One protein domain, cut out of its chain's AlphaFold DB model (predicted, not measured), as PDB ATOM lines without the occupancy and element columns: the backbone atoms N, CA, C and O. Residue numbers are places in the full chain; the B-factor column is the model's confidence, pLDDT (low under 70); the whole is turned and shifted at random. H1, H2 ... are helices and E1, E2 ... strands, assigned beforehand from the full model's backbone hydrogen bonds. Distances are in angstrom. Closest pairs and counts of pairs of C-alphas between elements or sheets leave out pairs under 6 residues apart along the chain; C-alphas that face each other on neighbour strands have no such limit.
ATOM      1  N   LEU A   4     106.459 145.420 116.724       90.06
ATOM      2  CA  LEU A   4     107.835 145.605 116.245       90.06
ATOM      3  C   LEU A   4     108.299 144.425 115.393       90.06
ATOM      4  O   LEU A   4     108.950 144.615 114.367       90.06
ATOM      5  N   ASP A   5     107.948 143.215 115.803       90.81
ATOM      6  CA  ASP A   5     108.234 141.996 115.060       90.81
ATOM      7  C   ASP A   5     107.437 141.941 113.756       90.81
ATOM      8  O   ASP A   5     108.009 141.629 112.708       90.81
ATOM      9  N   PHE A   6     106.179 142.389 113.777       91.88
ATOM     10  CA  PHE A   6     105.391 142.551 112.557       91.88
ATOM     11  C   PHE A   6     106.034 143.543 111.578       91.88
ATOM     12  O   PHE A   6     106.162 143.249 110.392       91.88
ATOM     13  N   LEU A   7     106.511 144.698 112.054       91.62
ATOM     14  CA  LEU A   7     107.166 145.701 111.202       91.62
ATOM     15  C   LEU A   7     108.471 145.207 110.556       91.62
ATOM     16  O   LEU A   7     108.849 145.702 109.492       91.62
ATOM     17  N   LYS A   8     109.171 144.246 111.171       89.94
ATOM     18  CA  LYS A   8     110.355 143.617 110.564       89.94
ATOM     19  C   LYS A   8     109.962 142.722 109.391       89.94
ATOM     20  O   LYS A   8     110.609 142.774 108.349       89.94
ATOM     21  N   ILE A   9     108.902 141.927 109.548       91.19
ATOM     22  CA  ILE A   9     108.469 140.980 108.513       91.19
ATOM     23  C   ILE A   9     107.598 141.623 107.436       91.19
ATOM     24  O   ILE A   9     107.591 141.133 106.312       91.19
ATOM     25  N   SER A  10     106.894 142.720 107.731       91.62
ATOM     26  CA  SER A  10     105.950 143.361 106.802       91.62
ATOM     27  C   SER A  10     106.618 143.769 105.490       91.62
ATOM     28  O   SER A  10     106.038 143.613 104.422       91.62
ATOM     29  N   LYS A  11     107.893 144.171 105.539       89.19
ATOM     30  CA  LYS A  11     108.717 144.468 104.355       89.19
ATOM     31  C   LYS A  11     108.908 143.273 103.412       89.19
ATOM     32  O   LYS A  11     109.251 143.475 102.255       89.19
ATOM     33  N   LEU A  12     108.744 142.050 103.913       90.38
ATOM     34  CA  LEU A  12     108.903 140.804 103.161       90.38
ATOM     35  C   LEU A  12     107.573 140.268 102.628       90.38
ATOM     36  O   LEU A  12     107.585 139.477 101.693       90.38
ATOM     37  N   ILE A  13     106.452 140.625 103.269       91.62
ATOM     38  CA  ILE A  13     105.162 139.947 103.057       91.62
ATOM     39  C   ILE A  13     103.996 140.878 102.703       91.62
ATOM     40  O   ILE A  13     102.941 140.370 102.318       91.62
ATOM     41  N   ASN A  14     104.150 142.204 102.825       93.06
ATOM     42  CA  ASN A  14     103.129 143.166 102.388       93.06
ATOM     43  C   ASN A  14     102.845 142.970 100.896       93.06
ATOM     44  O   ASN A  14     101.723 142.644 100.494       93.06
ATOM     45  N   ASP A  15     103.903 143.057 100.099       96.00
ATOM     46  CA  ASP A  15     103.852 142.776  98.676       96.00
ATOM     47  C   ASP A  15     104.088 141.283  98.472       96.00
ATOM     48  O   ASP A  15     104.958 140.683  99.105       96.00
ATOM     49  N   CYS A  16     103.300 140.662  97.596       97.06
ATOM     50  CA  CYS A  16     103.518 139.269  97.237       97.06
ATOM     51  C   CYS A  16     104.925 139.091  96.631       97.06
ATOM     52  O   CYS A  16     105.183 139.683  95.580       97.06
ATOM     53  N   PRO A  17     105.798 138.236  97.194       95.88
ATOM     54  CA  PRO A  17     107.149 138.023  96.665       95.88
ATOM     55  C   PRO A  17     107.183 137.473  95.233       95.88
ATOM     56  O   PRO A  17     108.169 137.658  94.531       95.88
ATOM     57  N   ASN A  18     106.103 136.815  94.791       97.12
ATOM     58  CA  ASN A  18     105.999 136.246  93.448       97.12
ATOM     59  C   ASN A  18     105.535 137.268  92.389       97.12
ATOM     60  O   ASN A  18     106.073 137.326  91.292       97.12
ATOM     61  N   CYS A  19     104.498 138.060  92.685       97.25
ATOM     62  CA  CYS A  19     103.825 138.893  91.672       97.25
ATOM     63  C   CYS A  19     103.651 140.368  92.068       97.25
ATOM     64  O   CYS A  19     102.882 141.086  91.429       97.25
ATOM     65  N   SER A  20     104.270 140.795  93.170       96.75
ATOM     66  CA  SER A  20     104.245 142.166  93.706       96.75
ATOM     67  C   SER A  20     102.854 142.724  94.052       96.75
ATOM     68  O   SER A  20     102.688 143.925  94.249       96.75
ATOM     69  N   ASN A  21     101.823 141.875  94.140       97.50
ATOM     70  CA  ASN A  21     100.484 142.306  94.539       97.50
ATOM     71  C   ASN A  21     100.445 142.612  96.044       97.50
ATOM     72  O   ASN A  21     100.633 141.708  96.860       97.50
ATOM     73  N   HIS A  22     100.149 143.860  96.392       96.31
ATOM     74  CA  HIS A  22     100.061 144.341  97.775       96.31
ATOM     75  C   HIS A  22      98.638 144.276  98.354       96.31
ATOM     76  O   HIS A  22      98.441 144.439  99.555       96.31
ATOM     77  N   LEU A  23      97.622 144.052  97.512       97.12
ATOM     78  CA  LEU A  23      96.226 144.029  97.945       97.12
ATOM     79  C   LEU A  23      95.890 142.736  98.703       97.12
ATOM     80  O   LEU A  23      96.299 141.641  98.306       97.12
ATOM     81  N   ILE A  24      95.082 142.878  99.756       96.69
ATOM     82  CA  ILE A  24      94.562 141.806 100.618       96.69
ATOM     83  C   ILE A  24      93.028 141.864 100.616       96.69
ATOM     84  O   ILE A  24      92.447 142.943 100.502       96.69
ATOM     85  N   GLY A  25      92.366 140.715 100.760       95.69
ATOM     86  CA  GLY A  25      90.906 140.603 100.723       95.69
ATOM     87  C   GLY A  25      90.351 140.644  99.298       95.69
ATOM     88  O   GLY A  25      91.107 140.710  98.332       95.69
ATOM     89  N   ASN A  26      89.025 140.558  99.141       96.75
ATOM     90  CA  ASN A  26      88.338 140.634  97.838       96.75
ATOM     91  C   ASN A  26      88.970 139.739  96.744       96.75
ATOM     92  O   ASN A  26      89.197 140.169  95.611       96.75
ATOM     93  N   GLY A  27      89.340 138.506  97.107       97.00
ATOM     94  CA  GLY A  27      89.987 137.546  96.204       97.00
ATOM     95  C   GLY A  27      91.444 137.861  95.830       97.00
ATOM     96  O   GLY A  27      92.014 137.163  94.999       97.00
ATOM     97  N   GLN A  28      92.072 138.886  96.416       98.19
ATOM     98  CA  GLN A  28      93.475 139.242  96.158       98.19
ATOM     99  C   GLN A  28      94.474 138.408  96.977       98.19
ATOM    100  O   GLN A  28      95.653 138.326  96.616       98.19
ATOM    101  N   GLY A  29      94.002 137.765  98.049       97.44
ATOM    102  CA  GLY A  29      94.801 136.989  98.997       97.44
ATOM    103  C   GLY A  29      94.481 137.335 100.453       97.44
ATOM    104  O   GLY A  29      93.617 138.171 100.718       97.44
ATOM    105  N   THR A  30      95.193 136.714 101.389       97.50
ATOM    106  CA  THR A  30      95.075 136.932 102.842       97.50
ATOM    107  C   THR A  30      96.437 137.244 103.458       97.50
ATOM    108  O   THR A  30      97.476 136.836 102.932       97.50
ATOM    109  N   LEU A  31      96.424 137.991 104.561       96.44
ATOM    110  CA  LEU A  31      97.539 138.140 105.490       96.44
ATOM    111  C   LEU A  31      96.968 137.938 106.895       96.44
ATOM    112  O   LEU A  31      96.220 138.779 107.385       96.44
ATOM    113  N   GLU A  32      97.293 136.805 107.498       95.44
ATOM    114  CA  GLU A  32      96.862 136.401 108.835       95.44
ATOM    115  C   GLU A  32      98.082 136.471 109.757       95.44
ATOM    116  O   GLU A  32      99.152 135.954 109.424       95.44
ATOM    117  N   VAL A  33      97.945 137.159 110.889       92.94
ATOM    118  CA  VAL A  33      99.027 137.372 111.856       92.94
ATOM    119  C   VAL A  33      98.518 136.956 113.222       92.94
ATOM    120  O   VAL A  33      97.575 137.547 113.738       92.94
ATOM    121  N   GLU A  34      99.181 135.966 113.800       93.50
ATOM    122  CA  GLU A  34      98.872 135.390 115.104       93.50
ATOM    123  C   GLU A  34     100.007 135.687 116.090       93.50
ATOM    124  O   GLU A  34     100.975 136.383 115.759       93.50
ATOM    125  N   ASP A  35      99.913 135.175 117.318       90.88
ATOM    126  CA  ASP A  35     100.931 135.360 118.360       90.88
ATOM    127  C   ASP A  35     102.337 134.949 117.933       90.88
ATOM    128  O   ASP A  35     103.237 135.796 117.924       90.88
ATOM    129  N   ASP A  36     102.463 133.725 117.431       93.25
ATOM    130  CA  ASP A  36     103.743 133.102 117.100       93.25
ATOM    131  C   ASP A  36     103.835 132.686 115.629       93.25
ATOM    132  O   ASP A  36     104.697 131.890 115.256       93.25
ATOM    133  N   SER A  37     102.945 133.170 114.767       94.00
ATOM    134  CA  SER A  37     102.939 132.783 113.358       94.00
ATOM    135  C   SER A  37     102.344 133.847 112.458       94.00
ATOM    136  O   SER A  37     101.644 134.759 112.894       94.00
ATOM    137  N   PHE A  38     102.616 133.707 111.167       95.38
ATOM    138  CA  PHE A  38     101.883 134.424 110.139       95.38
ATOM    139  C   PHE A  38     101.637 133.520 108.936       95.38
ATOM    140  O   PHE A  38     102.410 132.598 108.661       95.38
ATOM    141  N   LYS A  39     100.586 133.839 108.187       96.50
ATOM    142  CA  LYS A  39     100.247 133.199 106.923       96.50
ATOM    143  C   LYS A  39      99.936 134.256 105.875       96.50
ATOM    144  O   LYS A  39      99.157 135.176 106.110       96.50
ATOM    145  N   ARG A  40     100.551 134.129 104.702       97.06
ATOM    146  CA  ARG A  40     100.338 135.010 103.550       97.06
ATOM    147  C   ARG A  40      99.907 134.167 102.361       97.06
ATOM    148  O   ARG A  40     100.625 133.252 101.974       97.06
ATOM    149  N   THR A  41      98.769 134.504 101.762       98.12
ATOM    150  CA  THR A  41      98.279 133.905 100.508       98.12
ATOM    151  C   THR A  41      98.065 134.989  99.458       98.12
ATOM    152  O   THR A  41      97.703 136.102  99.817       98.12
ATOM    153  N   CYS A  42      98.250 134.711  98.169       98.50
ATOM    154  CA  CYS A  42      98.022 135.667  97.081       98.50
ATOM    155  C   CYS A  42      97.276 135.017  95.911       98.50
ATOM    156  O   CYS A  42      97.470 133.840  95.619       98.50
ATOM    157  N   LYS A  43      96.495 135.810  95.167       98.06
ATOM    158  CA  LYS A  43      95.768 135.379  93.956       98.06
ATOM    159  C   LYS A  43      96.624 134.711  92.869       98.06
ATOM    160  O   LYS A  43      96.081 134.028  92.013       98.06
ATOM    161  N   CYS A  44      97.941 134.925  92.873       97.69
ATOM    162  CA  CYS A  44      98.869 134.276  91.942       97.69
ATOM    163  C   CYS A  44      99.245 132.842  92.352       97.69
ATOM    164  O   CYS A  44     100.104 132.244  91.716       97.69
ATOM    165  N   GLY A  45      98.662 132.319  93.434       97.31
ATOM    166  CA  GLY A  45      98.959 130.993  93.977       97.31
ATOM    167  C   GLY A  45     100.037 130.983  95.060       97.31
ATOM    168  O   GLY A  45     100.256 129.944  95.672       97.31
ATOM    169  N   PHE A  46     100.699 132.114  95.341       97.88
ATOM    170  CA  PHE A  46     101.706 132.173  96.406       97.88
ATOM    171  C   PHE A  46     101.050 131.931  97.764       97.88
ATOM    172  O   PHE A  46     100.072 132.601  98.105       97.88
ATOM    173  N   GLN A  47     101.618 131.019  98.547       97.38
ATOM    174  CA  GLN A  47     101.196 130.740  99.910       97.38
ATOM    175  C   GLN A  47     102.410 130.400 100.771       97.38
ATOM    176  O   GLN A  47     103.187 129.513 100.434       97.38
ATOM    177  N   VAL A  48     102.539 131.069 101.913       96.50
ATOM    178  CA  VAL A  48     103.545 130.753 102.928       96.50
ATOM    179  C   VAL A  48     102.923 130.860 104.315       96.50
ATOM    180  O   VAL A  48     102.122 131.756 104.580       96.50
ATOM    181  N   GLU A  49     103.289 129.940 105.198       96.75
ATOM    182  CA  GLU A  49     102.893 129.927 106.604       96.75
ATOM    183  C   GLU A  49     104.134 129.632 107.439       96.75
ATOM    184  O   GLU A  49     104.783 128.606 107.233       96.75
ATOM    185  N   LEU A  50     104.504 130.548 108.337       95.12
ATOM    186  CA  LEU A  50     105.714 130.430 109.148       95.12
ATOM    187  C   LEU A  50     105.405 130.609 110.626       95.12
ATOM    188  O   LEU A  50     104.726 131.552 111.030       95.12
ATOM    189  N   ASN A  51     106.004 129.733 111.430       93.88
ATOM    190  CA  ASN A  51     106.064 129.870 112.874       93.88
ATOM    191  C   ASN A  51     107.345 130.622 113.280       93.88
ATOM    192  O   ASN A  51     108.449 130.296 112.834       93.88
ATOM    193  N   ILE A  52     107.180 131.634 114.124       90.12
ATOM    194  CA  ILE A  52     108.210 132.544 114.630       90.12
ATOM    195  C   ILE A  52     108.268 132.545 116.165       90.12
ATOM    196  O   ILE A  52     108.678 133.537 116.762       90.12
ATOM    197  N   ARG A  53     107.874 131.444 116.818       88.38
ATOM    198  CA  ARG A  53     107.898 131.306 118.285       88.38
ATOM    199  C   ARG A  53     109.278 131.571 118.897       88.38
ATOM    200  O   ARG A  53     109.374 132.126 119.985       88.38
ATOM    201  N   ASP A  54     110.346 131.235 118.172       87.06
ATOM    202  CA  ASP A  54     111.739 131.502 118.571       87.06
ATOM    203  C   ASP A  54     112.205 132.937 118.230       87.06
ATOM    204  O   ASP A  54     113.400 133.240 118.237       87.06
ATOM    205  N   GLY A  55     111.264 133.823 117.894       85.25
ATOM    206  CA  GLY A  55     111.498 135.197 117.469       85.25
ATOM    207  C   GLY A  55     111.590 135.379 115.951       85.25
ATOM    208  O   GLY A  55     111.699 134.438 115.159       85.25
ATOM    209  N   VAL A  56     111.563 136.646 115.526       89.12
ATOM    210  CA  VAL A  56     111.674 137.024 114.111       89.12
ATOM    211  C   VAL A  56     113.129 136.995 113.649       89.12
ATOM    212  O   VAL A  56     113.934 137.852 114.016       89.12
ATOM    213  N   ASN A  57     113.447 136.045 112.766       92.19
ATOM    214  CA  ASN A  57     114.714 135.978 112.043       92.19
ATOM    215  C   ASN A  57     114.482 136.208 110.544       92.19
ATOM    216  O   ASN A  57     114.062 135.306 109.819       92.19
ATOM    217  N   GLU A  58     114.789 137.417 110.074       91.06
ATOM    218  CA  GLU A  58     114.569 137.830 108.682       91.06
ATOM    219  C   GLU A  58     115.255 136.904 107.664       91.06
ATOM    220  O   GLU A  58     114.659 136.576 106.641       91.06
ATOM    221  N   LYS A  59     116.477 136.429 107.944       92.88
ATOM    222  CA  LYS A  59     117.207 135.538 107.024       92.88
ATOM    223  C   LYS A  59     116.499 134.197 106.860       92.88
ATOM    224  O   LYS A  59     116.383 133.708 105.742       92.88
ATOM    225  N   LYS A  60     116.014 133.625 107.968       93.38
ATOM    226  CA  LYS A  60     115.240 132.377 107.947       93.38
ATOM    227  C   LYS A  60     113.949 132.568 107.153       93.38
ATOM    228  O   LYS A  60     113.646 131.752 106.298       93.38
ATOM    229  N   ILE A  61     113.235 133.669 107.388       94.00
ATOM    230  CA  ILE A  61     111.978 133.969 106.687       94.00
ATOM    231  C   ILE A  61     112.206 134.120 105.181       94.00
ATOM    232  O   ILE A  61     111.484 133.507 104.402       94.00
ATOM    233  N   ARG A  62     113.227 134.881 104.767       94.62
ATOM    234  CA  ARG A  62     113.597 135.020 103.348       94.62
ATOM    235  C   ARG A  62     113.908 133.669 102.712       94.62
ATOM    236  O   ARG A  62     113.360 133.370 101.664       94.62
ATOM    237  N   LEU A  63     114.700 132.833 103.386       95.31
ATOM    238  CA  LEU A  63     115.032 131.500 102.891       95.31
ATOM    239  C   LEU A  63     113.783 130.630 102.683       95.31
ATOM    240  O   LEU A  63     113.694 129.925 101.684       95.31
ATOM    241  N   GLU A  64     112.823 130.662 103.609       95.31
ATOM    242  CA  GLU A  64     111.574 129.910 103.443       95.31
ATOM    243  C   GLU A  64     110.699 130.473 102.315       95.31
ATOM    244  O   GLU A  64     110.143 129.699 101.538       95.31
ATOM    245  N   ILE A  65     110.624 131.800 102.164       95.69
ATOM    246  CA  ILE A  65     109.949 132.433 101.022       95.69
ATOM    247  C   ILE A  65     110.602 131.992  99.704       95.69
ATOM    248  O   ILE A  65     109.895 131.558  98.799       95.69
ATOM    249  N   ASP A  66     111.932 132.033  99.605       96.19
ATOM    250  CA  ASP A  66     112.671 131.655  98.395       96.19
ATOM    251  C   ASP A  66     112.462 130.175  98.034       96.19
ATOM    252  O   ASP A  66     112.302 129.835  96.860       96.19
ATOM    253  N   LYS A  67     112.398 129.286  99.036       97.25
ATOM    254  CA  LYS A  67     112.046 127.874  98.822       97.25
ATOM    255  C   LYS A  67     110.653 127.734  98.220       97.25
ATOM    256  O   LYS A  67     110.512 127.015  97.235       97.25
ATOM    257  N   VAL A  68     109.651 128.427  98.768       96.56
ATOM    258  CA  VAL A  68     108.289 128.415  98.208       96.56
ATOM    259  C   VAL A  68     108.324 128.888  96.756       96.56
ATOM    260  O   VAL A  68     107.822 128.185  95.884       96.56
ATOM    261  N   LEU A  69     108.991 130.012  96.482       96.25
ATOM    262  CA  LEU A  69     109.105 130.572  95.134       96.25
ATOM    263  C   LEU A  69     109.782 129.619  94.142       96.25
ATOM    264  O   LEU A  69     109.364 129.558  92.995       96.25
ATOM    265  N   SER A  70     110.778 128.836  94.567       96.19
ATOM    266  CA  SER A  70     111.435 127.844  93.698       96.19
ATOM    267  C   SER A  70     110.550 126.655  93.298       96.19
ATOM    268  O   SER A  70     110.930 125.881  92.421       96.19
ATOM    269  N   THR A  71     109.392 126.494  93.945       93.62
ATOM    270  CA  THR A  71     108.429 125.409  93.683       93.62
ATOM    271  C   THR A  71     107.161 125.872  92.963       93.62
ATOM    272  O   THR A  71     106.273 125.053  92.725       93.62
TER     273      THR A  71
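This is residues 4 to 71 of the 72 residues of the protein "DUF3797 domain-containing protein" of Bacillus pumilus (UniProt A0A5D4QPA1). A small, nearly flat wall of three antiparallel strands has helix H1 over one face and helix H2 beside the edge strand E3, while the other face is bare. A long link, residues 14 to 28, leads from H1 to E1 at the other edge. The printed part has 68 residues, with two named helices and three named strands in the order H1 E1 E2 E3 H2; the class is mixed, helices and strands. It is compact, with a radius of gyration of the C-alphas of 11.3 A and spans of 31 by 25 by 16 A.

Begin at inner strand E2, residues 37 to 42, in a meander, each strand the antiparallel neighbour of the one before. Edge strand E1, residues 29 to 33, makes a hairpin with E2: find N 32 and O 39 at 2.8 A. Edge strand E3, residues 47 to 51, makes the next hairpin with E2: N 40 and O 48 are 2.8 A apart. H1, residues 4 to 13, is on the sheet at a height of 10.2 A, over E2 and, only just, with 3 C-alphas, over E1; the closest C-alphas of H1 and E2, Ile 13 and Arg 40, are 6.9 A apart. H2, residues 58 to 69, only grazes the sheet with residues 60 to 69. With residues 58 to 62 alone it only just touches H1, with 3 pairs of C-alphas within 8 A, Ile 9 and Glu 58 closest at 6.9 A. Every O i to N i+4 pair is within hydrogen-bond range in H2, and 4 of 6 in H1.

Find C-alpha 4 at (107.835, 145.605, 116.245), where H1 begins its 14.6 A. E2 runs 17.2 A, E3 13.9 A and E1 13.5 A. H2 runs 16.3 A to C-alpha 69 at (109.105, 130.572, 95.134).

The C-alphas farthest apart, Asn 26 and Asp 54, are 32.6 A apart. The printed part has no cut, and no printed residue is under 70 in pLDDT.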